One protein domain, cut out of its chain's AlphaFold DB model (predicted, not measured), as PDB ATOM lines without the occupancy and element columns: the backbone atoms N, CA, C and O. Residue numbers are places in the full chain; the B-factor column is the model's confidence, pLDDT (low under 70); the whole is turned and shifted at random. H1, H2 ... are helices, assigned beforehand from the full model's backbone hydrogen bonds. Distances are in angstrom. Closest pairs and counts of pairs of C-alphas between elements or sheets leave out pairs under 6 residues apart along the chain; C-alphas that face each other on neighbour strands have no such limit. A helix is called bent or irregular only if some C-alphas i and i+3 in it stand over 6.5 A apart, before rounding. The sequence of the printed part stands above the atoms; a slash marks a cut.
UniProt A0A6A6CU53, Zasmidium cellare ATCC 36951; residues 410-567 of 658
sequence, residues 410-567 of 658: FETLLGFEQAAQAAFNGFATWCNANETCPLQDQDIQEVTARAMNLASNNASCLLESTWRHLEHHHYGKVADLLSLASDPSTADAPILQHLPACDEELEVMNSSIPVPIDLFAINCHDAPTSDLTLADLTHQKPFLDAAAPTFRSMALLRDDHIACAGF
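Overview. This is residues 410 to 567 of the 658 residues of a protein of Zasmidium cellare ATCC 36951 (UniProt A0A6A6CU53). The bent helix H2 folds back on itself and, with H3, makes a cluster of three helical stretches that packs with one end on the latter part of H1, a long straight helix along the length of the domain. H6 runs beside the first part of H1, and H7 and H5, crossed on each other, complete a looser group at that end; a long link from H4 to H5 spans the distance between the two groups. The printed part has 158 residues with seven named helices, H1 to H7 in chain order, and no named strand: all helix, with the helix packing part aligned and part crossed. It is compact, with a radius of gyration of the C-alphas of 16.7 A, and elongated, spanning 50 by 31 by 25 A.

Arrangement. H2, residues 444 to 471, was assigned as one helix by its hydrogen bonds, but it is bent: C-alphas 454 and 457 are 8.7 A apart. Its arms H2a, residues 444 to 454, and H2b, residues 457 to 471, touch (closest C-alphas Met 452 and Ala 459, 5.0 A) and run opposite ways at a shallow tilt of 32 degrees, only just short of steep. H2b is itself irregular, with C-alphas 457 and 460 at 7.8 A. H3, residues 475 to 486, forms a helical hairpin with H2b, at a shallow tilt of 15 degrees; their closest C-alphas, of Thr 466 and Val 478, are 5.8 A apart. H3 also touches H2a, at a steep tilt of 47 degrees, with C-alphas of Ala 451 and Ser 486 closest at 3.9 A. H1, residues 410 to 433, is about perpendicular to H2b at 81 degrees and touches it with residues 420 to 427 alone, the C-alphas of Ala 423 and Leu 470 closest at 6.3 A. H4, residues 494 to 497, only just touches H2b, with 3 pairs of C-alphas within 8 A, those of Asn 458 and Gln 497 closest at 7.1 A. H6, residues 534 to 547, is irregular, but only just, with C-alphas 539 and 542 at 6.7 A; it touches H1 residues 410 to 421 the same way at a shallow tilt of 23 degrees, the C-alphas of Gln 418 and Ala 547 closest at 5.2 A. H7, residues 558 to 566, touches H5, residues 517 to 526, about perpendicular at 85 degrees, with C-alphas of Cys 524 and Cys 564 closest at 5.2 A. H6 and H7 are only just apart, at 8.1 A. In H1, H2a, H3 and H5 every O i to N i+4 pair is within hydrogen-bond range; H2b has 10 of 11, H6 8 of 10, H7 3 of 5, and H4 is too short for such a pair.

Along the chain. H1 begins at C-alpha 410, (139.231, 182.559, 153.090), and measures 34.8 A to C-alpha 433, (173.938, 181.252, 150.722). H2b measures 23.5 A, H6 20.1 A, H3 16.1 A and H2a 15.1 A; H5, H7 and H4 are shorter. H7 ends at C-alpha 566, (129.207, 177.198, 165.220).

Size, cuts and confidence. The C-alphas of Glu 435 and Asp 531, the two farthest apart, are 51.3 A apart. The printed part has no cut. The link from H4 to H5, residues 498 to 516, is long; that from H2 to H3 is tight. The mean pLDDT of the printed part is 82.5, and it is under 70 at residue 457, residues 491 to 515 and residues 553 to 555.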
ATOM      1  N   PHE A 410     138.350 183.505 153.775       91.69
ATOM      2  CA  PHE A 410     139.231 182.559 153.090       91.69
ATOM      3  C   PHE A 410     140.383 183.232 152.320       91.69
ATOM      4  O   PHE A 410     141.481 182.683 152.270       91.69
ATOM      5  N   GLU A 411     140.166 184.411 151.725       92.12
ATOM      6  CA  GLU A 411     141.244 185.145 151.045       92.12
ATOM      7  C   GLU A 411     142.277 185.664 152.050       92.12
ATOM      8  O   GLU A 411     143.477 185.588 151.778       92.12
ATOM      9  N   THR A 412     141.833 186.104 153.232       89.62
ATOM     10  CA  THR A 412     142.720 186.475 154.343       89.62
ATOM     11  C   THR A 412     143.578 185.283 154.777       89.62
ATOM     12  O   THR A 412     144.805 185.400 154.811       89.62
ATOM     13  N   LEU A 413     142.966 184.112 155.009       88.62
ATOM     14  CA  LEU A 413     143.692 182.879 155.349       88.62
ATOM     15  C   LEU A 413     144.736 182.509 154.293       88.62
ATOM     16  O   LEU A 413     145.877 182.180 154.617       88.62
ATOM     17  N   LEU A 414     144.354 182.578 153.017       91.31
ATOM     18  CA  LEU A 414     145.254 182.280 151.911       91.31
ATOM     19  C   LEU A 414     146.451 183.241 151.882       91.31
ATOM     20  O   LEU A 414     147.570 182.812 151.602       91.31
ATOM     21  N   GLY A 415     146.228 184.521 152.189       90.50
ATOM     22  CA  GLY A 415     147.289 185.518 152.320       90.50
ATOM     23  C   GLY A 415     148.300 185.159 153.410       90.50
ATOM     24  O   GLY A 415     149.505 185.228 153.161       90.50
ATOM     25  N   PHE A 416     147.831 184.723 154.584       88.25
ATOM     26  CA  PHE A 416     148.705 184.291 155.681       88.25
ATOM     27  C   PHE A 416     149.564 183.084 155.295       88.25
ATOM     28  O   PHE A 416     150.770 183.089 155.536       88.25
ATOM     29  N   GLU A 417     148.981 182.083 154.629       87.94
ATOM     30  CA  GLU A 417     149.740 180.916 154.151       87.94
ATOM     31  C   GLU A 417     150.833 181.315 153.160       87.94
ATOM     32  O   GLU A 417     151.992 180.915 153.284       87.94
ATOM     33  N   GLN A 418     150.482 182.147 152.177       91.06
ATOM     34  CA  GLN A 418     151.440 182.614 151.177       91.06
ATOM     35  C   GLN A 418     152.596 183.381 151.820       91.06
ATOM     36  O   GLN A 418     153.750 183.180 151.434       91.06
ATOM     37  N   ALA A 419     152.305 184.230 152.806       89.56
ATOM     38  CA  ALA A 419     153.324 184.987 153.517       89.56
ATOM     39  C   ALA A 419     154.217 184.081 154.375       89.56
ATOM     40  O   ALA A 419     155.441 184.216 154.337       89.56
ATOM     41  N   ALA A 420     153.640 183.089 155.061       87.25
ATOM     42  CA  ALA A 420     154.411 182.119 155.827       87.25
ATOM     43  C   ALA A 420     155.373 181.315 154.937       87.25
ATOM     44  O   ALA A 420     156.560 181.175 155.246       87.25
ATOM     45  N   GLN A 421     154.897 180.840 153.782       91.38
ATOM     46  CA  GLN A 421     155.746 180.134 152.824       91.38
ATOM     47  C   GLN A 421     156.803 181.047 152.196       91.38
ATOM     48  O   GLN A 421     157.929 180.603 151.966       91.38
ATOM     49  N   ALA A 422     156.482 182.315 151.928       91.12
ATOM     50  CA  ALA A 422     157.458 183.285 151.438       91.12
ATOM     51  C   ALA A 422     158.596 183.499 152.449       91.12
ATOM     52  O   ALA A 422     159.765 183.442 152.061       91.12
ATOM     53  N   ALA A 423     158.277 183.635 153.740       89.88
ATOM     54  CA  ALA A 423     159.274 183.739 154.802       89.88
ATOM     55  C   ALA A 423     160.152 182.480 154.900       89.88
ATOM     56  O   ALA A 423     161.378 182.579 155.002       89.88
ATOM     57  N   PHE A 424     159.555 181.287 154.783       92.38
ATOM     58  CA  PHE A 424     160.308 180.030 154.723       92.38
ATOM     59  C   PHE A 424     161.242 179.963 153.505       92.38
ATOM     60  O   PHE A 424     162.398 179.559 153.626       92.38
ATOM     61  N   ASN A 425     160.786 180.409 152.332       93.00
ATOM     62  CA  ASN A 425     161.624 180.474 151.132       93.00
ATOM     63  C   ASN A 425     162.793 181.464 151.307       93.00
ATOM     64  O   ASN A 425     163.903 181.204 150.832       93.00
ATOM     65  N   GLY A 426     162.563 182.579 152.010       92.12
ATOM     66  CA  GLY A 426     163.604 183.529 152.412       92.12
ATOM     67  C   GLY A 426     164.662 182.878 153.306       92.12
ATOM     68  O   GLY A 426     165.857 182.967 153.015       92.12
ATOM     69  N   PHE A 427     164.228 182.126 154.319       93.88
ATOM     70  CA  PHE A 427     165.105 181.309 155.162       93.88
ATOM     71  C   PHE A 427     165.922 180.296 154.347       93.88
ATOM     72  O   PHE A 427     167.144 180.233 154.492       93.88
ATOM     73  N   ALA A 428     165.279 179.529 153.464       94.88
ATOM     74  CA  ALA A 428     165.962 178.532 152.644       94.88
ATOM     75  C   ALA A 428     167.018 179.174 151.727       94.88
ATOM     76  O   ALA A 428     168.129 178.659 151.584       94.88
ATOM     77  N   THR A 429     166.702 180.341 151.155       94.50
ATOM     78  CA  THR A 429     167.643 181.132 150.348       94.50
ATOM     79  C   THR A 429     168.842 181.586 151.179       94.50
ATOM     80  O   THR A 429     169.983 181.427 150.745       94.50
ATOM     81  N   TRP A 430     168.601 182.110 152.384       94.69
ATOM     82  CA  TRP A 430     169.663 182.503 153.310       94.69
ATOM     83  C   TRP A 430     170.551 181.319 153.704       94.69
ATOM     84  O   TRP A 430     171.773 181.442 153.666       94.69
ATOM     85  N   CYS A 431     169.956 180.174 154.044       96.38
ATOM     86  CA  CYS A 431     170.699 179.006 154.510       96.38
ATOM     87  C   CYS A 431     171.633 178.461 153.423       96.38
ATOM     88  O   CYS A 431     172.796 178.186 153.692       96.38
ATOM     89  N   ASN A 432     171.163 178.396 152.175       95.06
ATOM     90  CA  ASN A 432     171.987 177.955 151.048       95.06
ATOM     91  C   ASN A 432     173.125 178.933 150.717       95.06
ATOM     92  O   ASN A 432     174.196 178.516 150.277       95.06
ATOM     93  N   ALA A 433     172.916 180.231 150.938       95.19
ATOM     94  CA  ALA A 433     173.938 181.252 150.722       95.19
ATOM     95  C   ALA A 433     174.951 181.370 151.876       95.19
ATOM     96  O   ALA A 433     175.964 182.052 151.718       95.19
ATOM     97  N   ASN A 434     174.690 180.750 153.031       94.56
ATOM     98  CA  ASN A 434     175.496 180.916 154.233       94.56
ATOM     99  C   ASN A 434     176.245 179.630 154.607       94.56
ATOM    100  O   ASN A 434     175.643 178.656 155.052       94.56
ATOM    101  N   GLU A 435     177.577 179.682 154.532       92.25
ATOM    102  CA  GLU A 435     178.477 178.568 154.870       92.25
ATOM    103  C   GLU A 435     178.376 178.088 156.325       92.25
ATOM    104  O   GLU A 435     178.808 176.985 156.651       92.25
ATOM    105  N   THR A 436     177.808 178.899 157.224       92.00
ATOM    106  CA  THR A 436     177.601 178.504 158.623       92.00
ATOM    107  C   THR A 436     176.251 177.836 158.869       92.00
ATOM    108  O   THR A 436     175.974 177.476 160.013       92.00
ATOM    109  N   CYS A 437     175.377 177.717 157.865       95.19
ATOM    110  CA  CYS A 437     174.091 177.053 158.048       95.19
ATOM    111  C   CYS A 437     174.291 175.528 158.144       95.19
ATOM    112  O   CYS A 437     174.847 174.940 157.215       95.19
ATOM    113  N   PRO A 438     173.793 174.839 159.192       94.31
ATOM    114  CA  PRO A 438     173.934 173.381 159.319       94.31
ATOM    115  C   PRO A 438     173.207 172.592 158.216       94.31
ATOM    116  O   PRO A 438     173.474 171.409 158.012       94.31
ATOM    117  N   LEU A 439     172.294 173.248 157.496       95.25
ATOM    118  CA  LEU A 439     171.502 172.665 156.416       95.25
ATOM    119  C   LEU A 439     171.950 173.128 155.022       95.25
ATOM    120  O   LEU A 439     171.230 172.895 154.052       95.25
ATOM    121  N   GLN A 440     173.110 173.785 154.908       94.94
ATOM    122  CA  GLN A 440     173.632 174.238 153.619       94.94
ATOM    123  C   GLN A 440     173.718 173.074 152.614       94.94
ATOM    124  O   GLN A 440     174.046 171.945 152.984       94.94
ATOM    125  N   ASP A 441     173.412 173.359 151.345       92.19
ATOM    126  CA  ASP A 441     173.401 172.412 150.218       92.19
ATOM    127  C   ASP A 441     172.368 171.273 150.330       92.19
ATOM    128  O   ASP A 441     172.340 170.371 149.488       92.19
ATOM    129  N   GLN A 442     171.486 171.309 151.334       94.31
ATOM    130  CA  GLN A 442     170.360 170.386 151.451       94.31
ATOM    131  C   GLN A 442     169.084 170.984 150.845       94.31
ATOM    132  O   GLN A 442     168.892 172.200 150.791       94.31
ATOM    133  N   ASP A 443     168.162 170.115 150.429       94.12
ATOM    134  CA  ASP A 443     166.799 170.542 150.124       94.12
ATOM    135  C   ASP A 443     166.058 170.819 151.438       94.12
ATOM    136  O   ASP A 443     165.607 169.909 152.137       94.12
ATOM    137  N   ILE A 444     165.952 172.101 151.787       94.62
ATOM    138  CA  ILE A 444     165.344 172.558 153.039       94.62
ATOM    139  C   ILE A 444     163.869 172.135 153.145       94.62
ATOM    140  O   ILE A 444     163.393 171.857 154.245       94.62
ATOM    141  N   GLN A 445     163.145 172.021 152.026       92.19
ATOM    142  CA  GLN A 445     161.762 171.541 152.035       92.19
ATOM    143  C   GLN A 445     161.707 170.060 152.430       92.19
ATOM    144  O   GLN A 445     160.882 169.670 153.261       92.19
ATOM    145  N   GLU A 446     162.596 169.235 151.870       92.56
ATOM    146  CA  GLU A 446     162.697 167.817 152.229       92.56
ATOM    147  C   GLU A 446     163.184 167.613 153.667       92.56
ATOM    148  O   GLU A 446     162.675 166.729 154.364       92.56
ATOM    149  N   VAL A 447     164.133 168.431 154.134       93.00
ATOM    150  CA  VAL A 447     164.610 168.418 155.525       93.00
ATOM    151  C   VAL A 447     163.460 168.717 156.478       93.00
ATOM    152  O   VAL A 447     163.243 167.955 157.420       93.00
ATOM    153  N   THR A 448     162.672 169.761 156.210       90.69
ATOM    154  CA  THR A 448     161.504 170.091 157.034       90.69
ATOM    155  C   THR A 448     160.467 168.976 156.997       90.69
ATOM    156  O   THR A 448     159.988 168.554 158.045       90.69
ATOM    157  N   ALA A 449     160.158 168.418 155.823       89.31
ATOM    158  CA  ALA A 449     159.225 167.296 155.723       89.31
ATOM    159  C   ALA A 449     159.703 166.072 156.525       89.31
ATOM    160  O   ALA A 449     158.904 165.408 157.188       89.31
ATOM    161  N   ARG A 450     161.009 165.781 156.502       89.75
ATOM    162  CA  ARG A 450     161.618 164.722 157.315       89.75
ATOM    163  C   ARG A 450     161.523 165.031 158.804       89.75
ATOM    164  O   ARG A 450     161.137 164.143 159.557       89.75
ATOM    165  N   ALA A 451     161.830 166.262 159.202       88.75
ATOM    166  CA  ALA A 451     161.739 166.712 160.583       88.75
ATOM    167  C   ALA A 451     160.321 166.544 161.139       88.75
ATOM    168  O   ALA A 451     160.146 165.946 162.194       88.75
ATOM    169  N   MET A 452     159.300 166.968 160.388       84.81
ATOM    170  CA  MET A 452     157.897 166.811 160.791       84.81
ATOM    171  C   MET A 452     157.488 165.337 160.907       84.81
ATOM    172  O   MET A 452     156.785 164.964 161.843       84.81
ATOM    173  N   ASN A 453     157.953 164.478 159.994       85.25
ATOM    174  CA  ASN A 453     157.661 163.043 160.048       85.25
ATOM    175  C   ASN A 453     158.329 162.351 161.245       85.25
ATOM    176  O   ASN A 453     157.707 161.502 161.879       85.25
ATOM    177  N   LEU A 454     159.589 162.683 161.544       83.81
ATOM    178  CA  LEU A 454     160.317 162.106 162.676       83.81
ATOM    179  C   LEU A 454     159.793 162.632 164.012       83.81
ATOM    180  O   LEU A 454     159.669 161.862 164.958       83.81
ATOM    181  N   ALA A 455     159.427 163.913 164.069       73.94
ATOM    182  CA  ALA A 455     158.893 164.528 165.270       73.94
ATOM    183  C   ALA A 455     157.481 164.041 165.620       73.94
ATOM    184  O   ALA A 455     157.084 164.283 166.746       73.94
ATOM    185  N   SER A 456     156.744 163.378 164.709       73.31
ATOM    186  CA  SER A 456     155.388 162.794 164.834       73.31
ATOM    187  C   SER A 456     154.484 163.377 165.940       73.31
ATOM    188  O   SER A 456     153.547 164.102 165.631       73.31
ATOM    189  N   ASN A 457     154.739 163.070 167.220       68.69
ATOM    190  CA  ASN A 457     153.968 163.562 168.374       68.69
ATOM    191  C   ASN A 457     154.169 165.062 168.686       68.69
ATOM    192  O   ASN A 457     153.295 165.680 169.280       68.69
ATOM    193  N   ASN A 458     155.291 165.648 168.269       71.25
ATOM    194  CA  ASN A 458     155.683 167.044 168.484       71.25
ATOM    195  C   ASN A 458     155.666 167.865 167.181       71.25
ATOM    196  O   ASN A 458     156.169 168.989 167.156       71.25
ATOM    197  N   ALA A 459     155.134 167.317 166.082       76.19
ATOM    198  CA  ALA A 459     155.165 167.970 164.773       76.19
ATOM    199  C   ALA A 459     154.493 169.356 164.800       76.19
ATOM    200  O   ALA A 459     155.059 170.318 164.282       76.19
ATOM    201  N   SER A 460     153.348 169.487 165.480       72.81
ATOM    202  CA  SER A 460     152.656 170.771 165.647       72.81
ATOM    203  C   SER A 460     153.508 171.790 166.413       72.81
ATOM    204  O   SER A 460     153.662 172.918 165.955       72.81
ATOM    205  N   CYS A 461     154.159 171.388 167.513       75.44
ATOM    206  CA  CYS A 461     155.056 172.270 168.270       75.44
ATOM    207  C   CYS A 461     156.291 172.700 167.475       75.44
ATOM    208  O   CYS A 461     156.758 173.837 167.598       75.44
ATOM    209  N   LEU A 462     156.870 171.777 166.702       79.69
ATOM    210  CA  LEU A 462     158.027 172.059 165.862       79.69
ATOM    211  C   LEU A 462     157.661 173.073 164.781       79.69
ATOM    212  O   LEU A 462     158.421 174.013 164.538       79.69
ATOM    213  N   LEU A 463     156.497 172.899 164.154       79.62
ATOM    214  CA  LEU A 463     155.995 173.808 163.135       79.62
ATOM    215  C   LEU A 463     155.715 175.196 163.713       79.62
ATOM    216  O   LEU A 463     156.178 176.187 163.157       79.62
ATOM    217  N   GLU A 464     155.065 175.250 164.870       77.69
ATOM    218  CA  GLU A 464     154.771 176.477 165.608       77.69
ATOM    219  C   GLU A 464     156.052 177.228 166.010       77.69
ATOM    220  O   GLU A 464     156.224 178.421 165.763       77.69
ATOM    221  N   SER A 465     157.035 176.511 166.561       80.06
ATOM    222  CA  SER A 465     158.337 177.093 166.915       80.06
ATOM    223  C   SER A 465     159.100 177.583 165.681       80.06
ATOM    224  O   SER A 465     159.728 178.642 165.718       80.06
ATOM    225  N   THR A 466     159.021 176.840 164.575       85.31
ATOM    226  CA  THR A 466     159.611 177.234 163.288       85.31
ATOM    227  C   THR A 466     158.967 178.516 162.772       85.31
ATOM    228  O   THR A 466     159.682 179.459 162.439       85.31
ATOM    229  N   TRP A 467     157.636 178.583 162.766       84.31
ATOM    230  CA  TRP A 467     156.874 179.755 162.352       84.31
ATOM    231  C   TRP A 467     157.249 180.989 163.186       84.31
ATOM    232  O   TRP A 467     157.627 182.012 162.616       84.31
ATOM    233  N   ARG A 468     157.294 180.871 164.522       80.69
ATOM    234  CA  ARG A 468     157.661 181.989 165.416       80.69
ATOM    235  C   ARG A 468     159.081 182.490 165.180       80.69
ATOM    236  O   ARG A 468     159.348 183.691 165.238       80.69
ATOM    237  N   HIS A 469     160.026 181.591 164.908       85.50
ATOM    238  CA  HIS A 469     161.386 182.001 164.574       85.50
ATOM    239  C   HIS A 469     161.497 182.624 163.183       85.50
ATOM    240  O   HIS A 469     162.304 183.539 163.020       85.50
ATOM    241  N   LEU A 470     160.700 182.181 162.210       87.19
ATOM    242  CA  LEU A 470     160.631 182.809 160.890       87.19
ATOM    243  C   LEU A 470     160.063 184.223 160.972       87.19
ATOM    244  O   LEU A 470     160.675 185.128 160.415       87.19
ATOM    245  N   GLU A 471     158.993 184.424 161.744       82.31
ATOM    246  CA  GLU A 471     158.398 185.742 161.993       82.31
ATOM    247  C   GLU A 471     159.448 186.751 162.489       82.31
ATOM    248  O   GLU A 471     159.501 187.889 162.039       82.31
ATOM    249  N   HIS A 472     160.360 186.320 163.357       82.06
ATOM    250  CA  HIS A 472     161.419 187.175 163.905       82.06
ATOM    251  C   HIS A 472     162.743 187.117 163.105       82.06
ATOM    252  O   HIS A 472     163.768 187.613 163.571       82.06
ATOM    253  N   HIS A 473     162.752 186.460 161.937       84.31
ATOM    254  CA  HIS A 473     163.921 186.103 161.113       84.31
ATOM    255  C   HIS A 473     165.115 185.559 161.911       84.31
ATOM    256  O   HIS A 473     166.287 185.805 161.612       84.31
ATOM    257  N   HIS A 474     164.835 184.739 162.918       88.81
ATOM    258  CA  HIS A 474     165.834 183.979 163.653       88.81
ATOM    259  C   HIS A 474     166.305 182.759 162.839       88.81
ATOM    260  O   HIS A 474     166.253 181.626 163.313       88.81
ATOM    261  N   TYR A 475     166.778 182.977 161.609       91.75
ATOM    262  CA  TYR A 475     167.096 181.918 160.645       91.75
ATOM    263  C   TYR A 475     168.124 180.898 161.148       91.75
ATOM    264  O   TYR A 475     167.978 179.711 160.873       91.75
ATOM    265  N   GLY A 476     169.109 181.320 161.947       90.38
ATOM    266  CA  GLY A 476     170.028 180.387 162.611       90.38
ATOM    267  C   GLY A 476     169.301 179.414 163.544       90.38
ATOM    268  O   GLY A 476     169.513 178.213 163.453       90.38
ATOM    269  N   LYS A 477     168.355 179.913 164.356       89.75
ATOM    270  CA  LYS A 477     167.534 179.063 165.235       89.75
ATOM    271  C   LYS A 477     166.644 178.119 164.433       89.75
ATOM    272  O   LYS A 477     166.505 176.964 164.814       89.75
ATOM    273  N   VAL A 478     166.069 178.584 163.319       90.50
ATOM    274  CA  VAL A 478     165.292 177.722 162.412       90.50
ATOM    275  C   VAL A 478     166.170 176.594 161.864       90.50
ATOM    276  O   VAL A 478     165.770 175.434 161.913       90.50
ATOM    277  N   ALA A 479     167.378 176.912 161.390       92.50
ATOM    278  CA  ALA A 479     168.306 175.914 160.869       92.50
ATOM    279  C   ALA A 479     168.718 174.888 161.932       92.50
ATOM    280  O   ALA A 479     168.687 173.690 161.657       92.50
ATOM    281  N   ASP A 480     169.048 175.342 163.144       90.00
ATOM    282  CA  ASP A 480     169.416 174.469 164.262       90.00
ATOM    283  C   ASP A 480     168.255 173.540 164.650       90.00
ATOM    284  O   ASP A 480     168.442 172.329 164.782       90.00
ATOM    285  N   LEU A 481     167.037 174.085 164.768       88.56
ATOM    286  CA  LEU A 481     165.831 173.319 165.093       88.56
ATOM    287  C   LEU A 481     165.537 172.243 164.046       88.56
ATOM    288  O   LEU A 481     165.349 171.077 164.393       88.56
ATOM    289  N   LEU A 482     165.526 172.613 162.764       90.62
ATOM    290  CA  LEU A 482     165.255 171.677 161.673       90.62
ATOM    291  C   LEU A 482     166.377 170.643 161.513       90.62
ATOM    292  O   LEU A 482     166.097 169.481 161.218       90.62
ATOM    293  N   SER A 483     167.635 171.020 161.755       90.69
ATOM    294  CA  SER A 483     168.762 170.082 161.762       90.69
ATOM    295  C   SER A 483     168.619 169.037 162.865       90.69
ATOM    296  O   SER A 483     168.795 167.852 162.597       90.69
ATOM    297  N   LEU A 484     168.268 169.447 164.087       87.00
ATOM    298  CA  LEU A 484     168.066 168.524 165.209       87.00
ATOM    299  C   LEU A 484     166.861 167.602 164.990       87.00
ATOM    300  O   LEU A 484     166.938 166.408 165.276       87.00
ATOM    301  N   ALA A 485     165.756 168.142 164.477       87.00
ATOM    302  CA  ALA A 485     164.525 167.384 164.288       87.00
ATOM    303  C   ALA A 485     164.564 166.441 163.071       87.00
ATOM    304  O   ALA A 485     163.826 165.459 163.032       87.00
ATOM    305  N   SER A 486     165.415 166.710 162.076       89.44
ATOM    306  CA  SER A 486     165.548 165.872 160.873       89.44
ATOM    307  C   SER A 486     166.550 164.716 161.007       89.44
ATOM    308  O   SER A 486     166.580 163.846 160.128       89.44
ATOM    309  N   ASP A 487     167.341 164.672 162.084       87.75
ATOM    310  CA  ASP A 487     168.255 163.572 162.401       87.75
ATOM    311  C   ASP A 487     167.549 162.524 163.293       87.75
ATOM    312  O   ASP A 487     167.162 162.830 164.424       87.75
ATOM    313  N   PRO A 488     167.402 161.262 162.837       84.50
ATOM    314  CA  PRO A 488     166.761 160.199 163.614       84.50
ATOM    315  C   PRO A 488     167.391 159.928 164.988       84.50
ATOM    316  O   PRO A 488     166.728 159.369 165.856       84.50
ATOM    317  N   SER A 489     168.667 160.272 165.192       82.88
ATOM    318  CA  SER A 489     169.357 160.088 166.472       82.88
ATOM    319  C   SER A 489     169.015 161.162 167.508       82.88
ATOM    320  O   SER A 489     169.192 160.931 168.706       82.88
ATOM    321  N   THR A 490     168.499 162.311 167.062       78.56
ATOM    322  CA  THR A 490     168.146 163.457 167.911       78.56
ATOM    323  C   THR A 490     166.677 163.865 167.816       78.56
ATOM    324  O   THR A 490     166.257 164.724 168.585       78.56
ATOM    325  N   ALA A 491     165.873 163.246 166.949       68.50
ATOM    326  CA  ALA A 491     164.454 163.571 166.774       68.50
ATOM    327  C   ALA A 491     163.596 163.380 168.045       68.50
ATOM    328  O   ALA A 491     162.620 164.099 168.236       68.50
ATOM    329  N   ASP A 492     163.996 162.476 168.945       66.94
ATOM    330  CA  ASP A 492     163.359 162.268 170.257       66.94
ATOM    331  C   ASP A 492     164.067 163.026 171.397       66.94
ATOM    332  O   ASP A 492     163.819 162.767 172.580       66.94
ATOM    333  N   ALA A 493     165.001 163.930 171.080       67.19
ATOM    334  CA  ALA A 493     165.778 164.624 172.098       67.19
ATOM    335  C   ALA A 493     164.858 165.422 173.044       67.19
ATOM    336  O   ALA A 493     163.940 166.099 172.577       67.19
ATOM    337  N   PRO A 494     165.141 165.440 174.363       66.31
ATOM    338  CA  PRO A 494     164.337 166.185 175.335       66.31
ATOM    339  C   PRO A 494     164.161 167.669 174.989       66.31
ATOM    340  O   PRO A 494     163.142 168.261 175.312       66.31
ATOM    341  N   ILE A 495     165.121 168.271 174.278       65.88
ATOM    342  CA  ILE A 495     165.028 169.666 173.828       65.88
ATOM    343  C   ILE A 495     163.849 169.917 172.873       65.88
ATOM    344  O   ILE A 495     163.303 171.012 172.872       65.88
ATOM    345  N   LEU A 496     163.433 168.912 172.092       66.50
ATOM    346  CA  LEU A 496     162.262 169.005 171.217       66.50
ATOM    347  C   LEU A 496     160.946 168.827 171.994       66.50
ATOM    348  O   LEU A 496     159.908 169.299 171.540       66.50
ATOM    349  N   GLN A 497     160.998 168.179 173.163       63.03
ATOM    350  CA  GLN A 497     159.863 168.030 174.085       63.03
ATOM    351  C   GLN A 497     159.658 169.286 174.945       63.03
ATOM    352  O   GLN A 497     158.529 169.594 175.294       63.03
ATOM    353  N   HIS A 498     160.733 170.028 175.221       63.56
ATOM    354  CA  HIS A 498     160.731 171.320 175.921       63.56
ATOM    355  C   HIS A 498     160.798 172.506 174.956       63.56
ATOM    356  O   HIS A 498     161.404 173.542 175.247       63.56
ATOM    357  N   LEU A 499     160.266 172.347 173.739       65.69
ATOM    358  CA  LEU A 499     160.108 173.514 172.887       65.69
ATOM    359  C   LEU A 499     159.139 174.474 173.575       65.69
ATOM    360  O   LEU A 499     158.123 174.019 174.092       65.69
ATOM    361  N   PRO A 500     159.354 175.793 173.482       57.12
ATOM    362  CA  PRO A 500     158.439 176.772 174.060       57.12
ATOM    363  C   PRO A 500     156.994 176.674 173.519       57.12
ATOM    364  O   PRO A 500     156.100 177.331 174.023       57.12
ATOM    365  N   ALA A 501     156.748 175.937 172.425       58.91
ATOM    366  CA  ALA A 501     155.396 175.628 171.918       58.91
ATOM    367  C   ALA A 501     154.760 174.396 172.589       58.91
ATOM    368  O   ALA A 501     153.549 174.232 172.536       58.91
ATOM    369  N   CYS A 502     155.594 173.516 173.140       55.31
ATOM    370  CA  CYS A 502     155.242 172.257 173.792       55.31
ATOM    371  C   CYS A 502     155.222 172.377 175.324       55.31
ATOM    372  O   CYS A 502     154.549 171.586 175.977       55.31
ATOM    373  N   ASP A 503     155.932 173.354 175.895       52.72
ATOM    374  CA  ASP A 503     155.790 173.719 177.302       52.72
ATOM    375  C   ASP A 503     154.502 174.551 177.463       52.72
ATOM    376  O   ASP A 503     154.342 175.598 176.835       52.72
ATOM    377  N   GLU A 504     153.575 174.084 178.302       47.75
ATOM    378  CA  GLU A 504     152.247 174.677 178.567       47.75
ATOM    379  C   GLU A 504     152.274 176.140 179.085       47.75
ATOM    380  O   GLU A 504     151.219 176.725 179.304       47.75
ATOM    381  N   GLU A 505     153.447 176.759 179.263       36.22
ATOM    382  CA  GLU A 505     153.631 178.082 179.888       36.22
ATOM    383  C   GLU A 505     153.819 179.265 178.916       36.22
ATOM    384  O   GLU A 505     154.040 180.387 179.370       36.22
ATOM    385  N   LEU A 506     153.710 179.079 177.596       38.28
ATOM    386  CA  LEU A 506     153.720 180.205 176.648       38.28
ATOM    387  C   LEU A 506     152.363 180.408 175.983       38.28
ATOM    388  O   LEU A 506     152.026 179.795 174.966       38.28
ATOM    389  N   GLU A 507     151.620 181.341 176.575       41.09
ATOM    390  CA  GLU A 507     150.495 182.036 175.966       41.09
ATOM    391  C   GLU A 507     150.897 182.528 174.565       41.09
ATOM    392  O   GLU A 507     151.942 183.157 174.391       41.09
ATOM    393  N   VAL A 508     150.077 182.182 173.567       37.19
ATOM    394  CA  VAL A 508     149.697 182.990 172.388       37.19
ATOM    395  C   VAL A 508     149.473 182.154 171.119       37.19
ATOM    396  O   VAL A 508     148.655 182.575 170.319       37.19
ATOM    397  N   MET A 509     150.030 180.950 170.921       38.75
ATOM    398  CA  MET A 509     149.652 180.105 169.749       38.75
ATOM    399  C   MET A 509     149.720 178.584 169.985       38.75
ATOM    400  O   MET A 509     149.814 177.797 169.045       38.75
ATOM    401  N   ASN A 510     149.652 178.121 171.238       30.92
ATOM    402  CA  ASN A 510     149.434 176.695 171.472       30.92
ATOM    403  C   ASN A 510     147.965 176.365 171.161       30.92
ATOM    404  O   ASN A 510     147.075 176.788 171.893       30.92
ATOM    405  N   SER A 511     147.713 175.556 170.130       40.34
ATOM    406  CA  SER A 511     146.404 174.954 169.814       40.34
ATOM    407  C   SER A 511     145.831 174.065 170.936       40.34
ATOM    408  O   SER A 511     144.820 173.392 170.747       40.34
ATOM    409  N   SER A 512     146.500 174.001 172.090       33.47
ATOM    410  CA  SER A 512     146.072 173.293 173.297       33.47
ATOM    411  C   SER A 512     145.768 174.213 174.491       33.47
ATOM    412  O   SER A 512     145.283 173.713 175.502       33.47
ATOM    413  N   ILE A 513     145.977 175.534 174.384       39.66
ATOM    414  CA  ILE A 513     145.402 176.525 175.311       39.66
ATOM    415  C   ILE A 513     144.176 177.121 174.607       39.66
ATOM    416  O   ILE A 513     144.298 177.560 173.462       39.66
ATOM    417  N   PRO A 514     142.984 177.113 175.225       53.34
ATOM    418  CA  PRO A 514     141.803 177.644 174.572       53.34
ATOM    419  C   PRO A 514     142.000 179.123 174.259       53.34
ATOM    420  O   PRO A 514     142.252 179.912 175.168       53.34
ATOM    421  N   VAL A 515     141.841 179.503 172.987       66.19
ATOM    422  CA  VAL A 515     141.642 180.910 172.632       66.19
ATOM    423  C   VAL A 515     140.528 181.445 173.530       66.19
ATOM    424  O   VAL A 515     139.442 180.845 173.566       66.19
ATOM    425  N   PRO A 516     140.793 182.530 174.268       79.62
ATOM    426  CA  PRO A 516     139.803 183.145 175.126       79.62
ATOM    427  C   PRO A 516     138.518 183.452 174.349       79.62
ATOM    428  O   PRO A 516     138.542 183.928 173.209       79.62
ATOM    429  N   ILE A 517     137.369 183.136 174.948       87.50
ATOM    430  CA  ILE A 517     136.064 183.278 174.286       87.50
ATOM    431  C   ILE A 517     135.727 184.726 173.904       87.50
ATOM    432  O   ILE A 517     134.944 184.945 172.983       87.50
ATOM    433  N   ASP A 518     136.317 185.710 174.582       89.81
ATOM    434  CA  ASP A 518     136.222 187.128 174.238       89.81
ATOM    435  C   ASP A 518     136.929 187.437 172.908       89.81
ATOM    436  O   ASP A 518     136.311 188.040 172.031       89.81
ATOM    437  N   LEU A 519     138.167 186.975 172.709       88.50
ATOM    438  CA  LEU A 519     138.889 187.114 171.437       88.50
ATOM    439  C   LEU A 519     138.165 186.377 170.304       88.50
ATOM    440  O   LEU A 519     137.910 186.957 169.245       88.50
ATOM    441  N   PHE A 520     137.755 185.132 170.555       89.56
ATOM    442  CA  PHE A 520     136.975 184.345 169.600       89.56
ATOM    443  C   PHE A 520     135.679 185.058 169.188       89.56
ATOM    444  O   PHE A 520     135.336 185.106 168.006       89.56
ATOM    445  N   ALA A 521     134.957 185.650 170.147       91.81
ATOM    446  CA  ALA A 521     133.725 186.372 169.859       91.81
ATOM    447  C   ALA A 521     133.969 187.572 168.934       91.81
ATOM    448  O   ALA A 521     133.204 187.748 167.986       91.81
ATOM    449  N   ILE A 522     135.022 188.368 169.165       92.62
ATOM    450  CA  ILE A 522     135.384 189.485 168.272       92.62
ATOM    451  C   ILE A 522     135.661 188.961 166.859       92.62
ATOM    452  O   ILE A 522     135.049 189.444 165.903       92.62
ATOM    453  N   ASN A 523     136.502 187.930 166.728       90.62
ATOM    454  CA  ASN A 523     136.873 187.359 165.432       90.62
ATOM    455  C   ASN A 523     135.657 186.806 164.674       90.62
ATOM    456  O   ASN A 523     135.483 187.115 163.497       90.62
ATOM    457  N   CYS A 524     134.766 186.057 165.334       92.00
ATOM    458  CA  CYS A 524     133.566 185.520 164.685       92.00
ATOM    459  C   CYS A 524     132.513 186.570 164.365       92.00
ATOM    460  O   CYS A 524     131.750 186.398 163.409       92.00
ATOM    461  N   HIS A 525     132.440 187.649 165.148       93.19
ATOM    462  CA  HIS A 525     131.634 188.785 164.744       93.19
ATOM    463  C   HIS A 525     132.227 189.387 163.472       93.19
ATOM    464  O   HIS A 525     131.534 189.485 162.469       93.19
ATOM    465  N   ASP A 526     133.500 189.744 163.453       92.38
ATOM    466  CA  ASP A 526     134.075 190.471 162.320       92.38
ATOM    467  C   ASP A 526     134.249 189.627 161.047       92.38
ATOM    468  O   ASP A 526     134.137 190.151 159.942       92.38
ATOM    469  N   ALA A 527     134.474 188.325 161.165       88.81
ATOM    470  CA  ALA A 527     134.669 187.409 160.043       88.81
ATOM    471  C   ALA A 527     133.717 186.203 160.156       88.81
ATOM    472  O   ALA A 527     134.160 185.077 160.384       88.81
ATOM    473  N   PRO A 528     132.393 186.403 160.014       87.75
ATOM    474  CA  PRO A 528     131.435 185.338 160.258       87.75
ATOM    475  C   PRO A 528     131.510 184.268 159.167       87.75
ATOM    476  O   PRO A 528     131.497 184.578 157.977       87.75
ATOM    477  N   THR A 529     131.507 183.002 159.585       89.00
ATOM    478  CA  THR A 529     131.518 181.821 158.703       89.00
ATOM    479  C   THR A 529     130.331 180.893 158.975       89.00
ATOM    480  O   THR A 529     130.380 179.687 158.752       89.00
ATOM    481  N   SER A 530     129.215 181.436 159.476       85.25
ATOM    482  CA  SER A 530     128.018 180.657 159.846       85.25
ATOM    483  C   SER A 530     127.409 179.834 158.693       85.25
ATOM    484  O   SER A 530     126.747 178.815 158.937       85.25
ATOM    485  N   ASP A 531     127.642 180.273 157.455       88.69
ATOM    486  CA  ASP A 531     127.240 179.655 156.189       88.69
ATOM    487  C   ASP A 531     128.271 178.660 155.631       88.69
ATOM    488  O   ASP A 531     127.966 177.955 154.670       88.69
ATOM    489  N   LEU A 532     129.449 178.552 156.252       92.38
ATOM    490  CA  LEU A 532     130.496 177.613 155.868       92.38
ATOM    491  C   LEU A 532     129.988 176.171 155.940       92.38
ATOM    492  O   LEU A 532     129.334 175.757 156.905       92.38
ATOM    493  N   THR A 533     130.329 175.391 154.920       95.38
ATOM    494  CA  THR A 533     130.007 173.967 154.829       95.38
ATOM    495  C   THR A 533     131.269 173.109 154.785       95.38
ATOM    496  O   THR A 533     132.354 173.569 154.422       95.38
ATOM    497  N   LEU A 534     131.130 171.808 155.063       96.06
ATOM    498  CA  LEU A 534     132.219 170.851 154.842       96.06
ATOM    499  C   LEU A 534     132.701 170.853 153.380       96.06
ATOM    500  O   LEU A 534     133.886 170.640 153.122       96.06
ATOM    501  N   ALA A 535     131.806 171.089 152.415       96.81
ATOM    502  CA  ALA A 535     132.174 171.155 151.005       96.81
ATOM    503  C   ALA A 535     133.108 172.342 150.724       96.81
ATOM    504  O   ALA A 535     134.080 172.180 149.984       96.81
ATOM    505  N   ASP A 536     132.865 173.491 151.361       95.19
ATOM    506  CA  ASP A 536     133.747 174.656 151.273       95.19
ATOM    507  C   ASP A 536     135.115 174.345 151.873       95.19
ATOM    508  O   ASP A 536     136.125 174.547 151.208       95.19
ATOM    509  N   LEU A 537     135.171 173.758 153.072       93.75
ATOM    510  CA  LEU A 537     136.436 173.355 153.700       93.75
ATOM    511  C   LEU A 537     137.205 172.330 152.851       93.75
ATOM    512  O   LEU A 537     138.412 172.456 152.641       93.75
ATOM    513  N   THR A 538     136.507 171.345 152.290       94.75
ATOM    514  CA  THR A 538     137.099 170.357 151.373       94.75
ATOM    515  C   THR A 538     137.665 171.029 150.121       94.75
ATOM    516  O   THR A 538     138.697 170.609 149.599       94.75
ATOM    517  N   HIS A 539     137.006 172.085 149.635       94.25
ATOM    518  CA  HIS A 539     137.464 172.856 148.487       94.25
ATOM    519  C   HIS A 539     138.639 173.782 148.821       94.25
ATOM    520  O   HIS A 539     139.546 173.912 148.006       94.25
ATOM    521  N   GLN A 540     138.632 174.407 149.996       93.00
ATOM    522  CA  GLN A 540     139.618 175.390 150.448       93.00
ATOM    523  C   GLN A 540     140.965 174.749 150.796       93.00
ATOM    524  O   GLN A 540     142.011 175.280 150.414       93.00
ATOM    525  N   LYS A 541     140.955 173.586 151.464       91.25
ATOM    526  CA  LYS A 541     142.168 172.930 151.975       91.25
ATOM    527  C   LYS A 541     143.290 172.759 150.935       91.25
ATOM    528  O   LYS A 541     144.411 173.173 151.222       91.25
ATOM    529  N   PRO A 542     143.043 172.231 149.719       92.81
ATOM    530  CA  PRO A 542     144.102 172.072 148.725       92.81
ATOM    531  C   PRO A 542     144.761 173.388 148.295       92.81
ATOM    532  O   PRO A 542     145.927 173.376 147.911       92.81
ATOM    533  N   PHE A 543     144.045 174.518 148.342       93.12
ATOM    534  CA  PHE A 543     144.625 175.824 148.020       93.12
ATOM    535  C   PHE A 543     145.543 176.328 149.132       93.12
ATOM    536  O   PHE A 543     146.611 176.845 148.819       93.12
ATOM    537  N   LEU A 544     145.162 176.143 150.401       90.81
ATOM    538  CA  LEU A 544     146.015 176.476 151.548       90.81
ATOM    539  C   LEU A 544     147.267 175.586 151.566       90.81
ATOM    540  O   LEU A 544     148.384 176.090 151.634       90.81
ATOM    541  N   ASP A 545     147.095 174.273 151.376       89.75
ATOM    542  CA  ASP A 545     148.206 173.316 151.286       89.75
ATOM    543  C   ASP A 545     149.162 173.638 150.124       89.75
ATOM    544  O   ASP A 545     150.375 173.477 150.250       89.75
ATOM    545  N   ALA A 546     148.634 174.103 148.988       91.81
ATOM    546  CA  ALA A 546     149.448 174.507 147.844       91.81
ATOM    547  C   ALA A 546     150.130 175.870 148.042       91.81
ATOM    548  O   ALA A 546     151.220 176.080 147.511       91.81
ATOM    549  N   ALA A 547     149.499 176.792 148.773       91.44
ATOM    550  CA  ALA A 547     150.067 178.096 149.096       91.44
ATOM    551  C   ALA A 547     151.256 177.981 150.054       91.44
ATOM    552  O   ALA A 547     152.248 178.687 149.876       91.44
ATOM    553  N   ALA A 548     151.176 177.046 151.004       89.50
ATOM    554  CA  ALA A 548     152.229 176.769 151.965       89.50
ATOM    555  C   ALA A 548     152.500 175.267 152.133       89.50
ATOM    556  O   ALA A 548     152.120 174.671 153.145       89.50
ATOM    557  N   PRO A 549     153.232 174.634 151.195       88.12
ATOM    558  CA  PRO A 549     153.558 173.207 151.276       88.12
ATOM    559  C   PRO A 549     154.299 172.801 152.559       88.12
ATOM    560  O   PRO A 549     154.250 171.636 152.964       88.12
ATOM    561  N   THR A 550     154.989 173.755 153.192       85.31
ATOM    562  CA  THR A 550     155.698 173.568 154.466       85.31
ATOM    563  C   THR A 550     154.746 173.512 155.654       85.31
ATOM    564  O   THR A 550     154.924 172.667 156.526       85.31
ATOM    565  N   PHE A 551     153.740 174.391 155.673       78.69
ATOM    566  CA  PHE A 551     152.857 174.608 156.821       78.69
ATOM    567  C   PHE A 551     151.521 173.853 156.714       78.69
ATOM    568  O   PHE A 551     150.921 173.562 157.738       78.69
ATOM    569  N   ARG A 552     151.104 173.422 155.511       73.06
ATOM    570  CA  ARG A 552     149.987 172.484 155.259       73.06
ATOM    571  C   ARG A 552     148.658 172.850 155.947       73.06
ATOM    572  O   ARG A 552     148.104 172.036 156.686       73.06
ATOM    573  N   SER A 553     148.102 174.026 155.640       68.75
ATOM    574  CA  SER A 553     146.853 174.534 156.244       68.75
ATOM    575  C   SER A 553     147.007 174.896 157.730       68.75
ATOM    576  O   SER A 553     146.200 174.485 158.561       68.75
ATOM    577  N   MET A 554     148.056 175.642 158.075       68.81
ATOM    578  CA  MET A 554     148.307 176.180 159.423       68.81
ATOM    579  C   MET A 554     148.233 177.713 159.444       68.81
ATOM    580  O   MET A 554     148.874 178.363 160.264       68.81
ATOM    581  N   ALA A 555     147.449 178.288 158.530       69.81
ATOM    582  CA  ALA A 555     147.154 179.709 158.460       69.81
ATOM    583  C   ALA A 555     146.759 180.264 159.833       69.81
ATOM    584  O   ALA A 555     145.968 179.655 160.562       69.81
ATOM    585  N   LEU A 556     147.235 181.472 160.134       74.00
ATOM    586  CA  LEU A 556     146.708 182.268 161.240       74.00
ATOM    587  C   LEU A 556     145.173 182.389 161.096       74.00
ATOM    588  O   LEU A 556     144.672 182.493 159.982       74.00
ATOM    589  N   LEU A 557     144.419 182.347 162.198       79.00
ATOM    590  CA  LEU A 557     142.941 182.363 162.216       79.00
ATOM    591  C   LEU A 557     142.237 181.175 161.520       79.00
ATOM    592  O   LEU A 557     141.017 181.209 161.358       79.00
ATOM    593  N   ARG A 558     142.943 180.107 161.115       85.94
ATOM    594  CA  ARG A 558     142.294 178.905 160.549       85.94
ATOM    595  C   ARG A 558     141.241 178.333 161.495       85.94
ATOM    596  O   ARG A 558     140.142 177.995 161.058       85.94
ATOM    597  N   ASP A 559     141.607 178.182 162.761       84.75
ATOM    598  CA  ASP A 559     140.721 177.586 163.755       84.75
ATOM    599  C   ASP A 559     139.476 178.450 163.940       84.75
ATOM    600  O   ASP A 559     138.371 177.908 163.903       84.75
ATOM    601  N   ASP A 560     139.632 179.780 163.978       87.00
ATOM    602  CA  ASP A 560     138.498 180.709 164.041       87.00
ATOM    603  C   ASP A 560     137.607 180.521 162.808       87.00
ATOM    604  O   ASP A 560     136.405 180.320 162.937       87.00
ATOM    605  N   HIS A 561     138.183 180.476 161.603       88.56
ATOM    606  CA  HIS A 561     137.425 180.288 160.360       88.56
ATOM    607  C   HIS A 561     136.547 179.028 160.377       88.56
ATOM    608  O   HIS A 561     135.398 179.081 159.931       88.56
ATOM    609  N   ILE A 562     137.042 177.916 160.930       90.56
ATOM    610  CA  ILE A 562     136.276 176.668 161.068       90.56
ATOM    611  C   ILE A 562     135.256 176.773 162.212       90.56
ATOM    612  O   ILE A 562     134.079 176.457 162.025       90.56
ATOM    613  N   ALA A 563     135.685 177.202 163.398       90.31
ATOM    614  CA  ALA A 563     134.860 177.209 164.602       90.31
ATOM    615  C   ALA A 563     133.746 178.262 164.559       90.31
ATOM    616  O   ALA A 563     132.644 178.001 165.045       90.31
ATOM    617  N   CYS A 564     133.957 179.404 163.900       91.44
ATOM    618  CA  CYS A 564     132.936 180.437 163.719       91.44
ATOM    619  C   CYS A 564     131.700 179.931 162.949       91.44
ATOM    620  O   CYS A 564     130.628 180.531 163.059       91.44
ATOM    621  N   ALA A 565     131.771 178.775 162.274       92.31
ATOM    622  CA  ALA A 565     130.594 178.106 161.720       92.31
ATOM    623  C   ALA A 565     129.564 177.723 162.801       92.31
ATOM    624  O   ALA A 565     128.363 177.646 162.519       92.31
ATOM    625  N   GLY A 566     130.022 177.473 164.034       92.31
ATOM    626  CA  GLY A 566     129.207 177.198 165.220       92.31
ATOM    627  C   GLY A 566     128.687 178.442 165.932       92.31
ATOM    628  O   GLY A 566     127.788 178.326 166.764       92.31
ATOM    629  N   PHE A 567     129.182 179.632 165.590       92.69
ATOM    630  CA  PHE A 567     128.794 180.866 166.258       92.69
ATOM    631  C   PHE A 567     127.295 181.165 166.022       92.69
ATOM    632  O   PHE A 567     126.854 181.279 164.876       92.69
TER     633      PHE A 567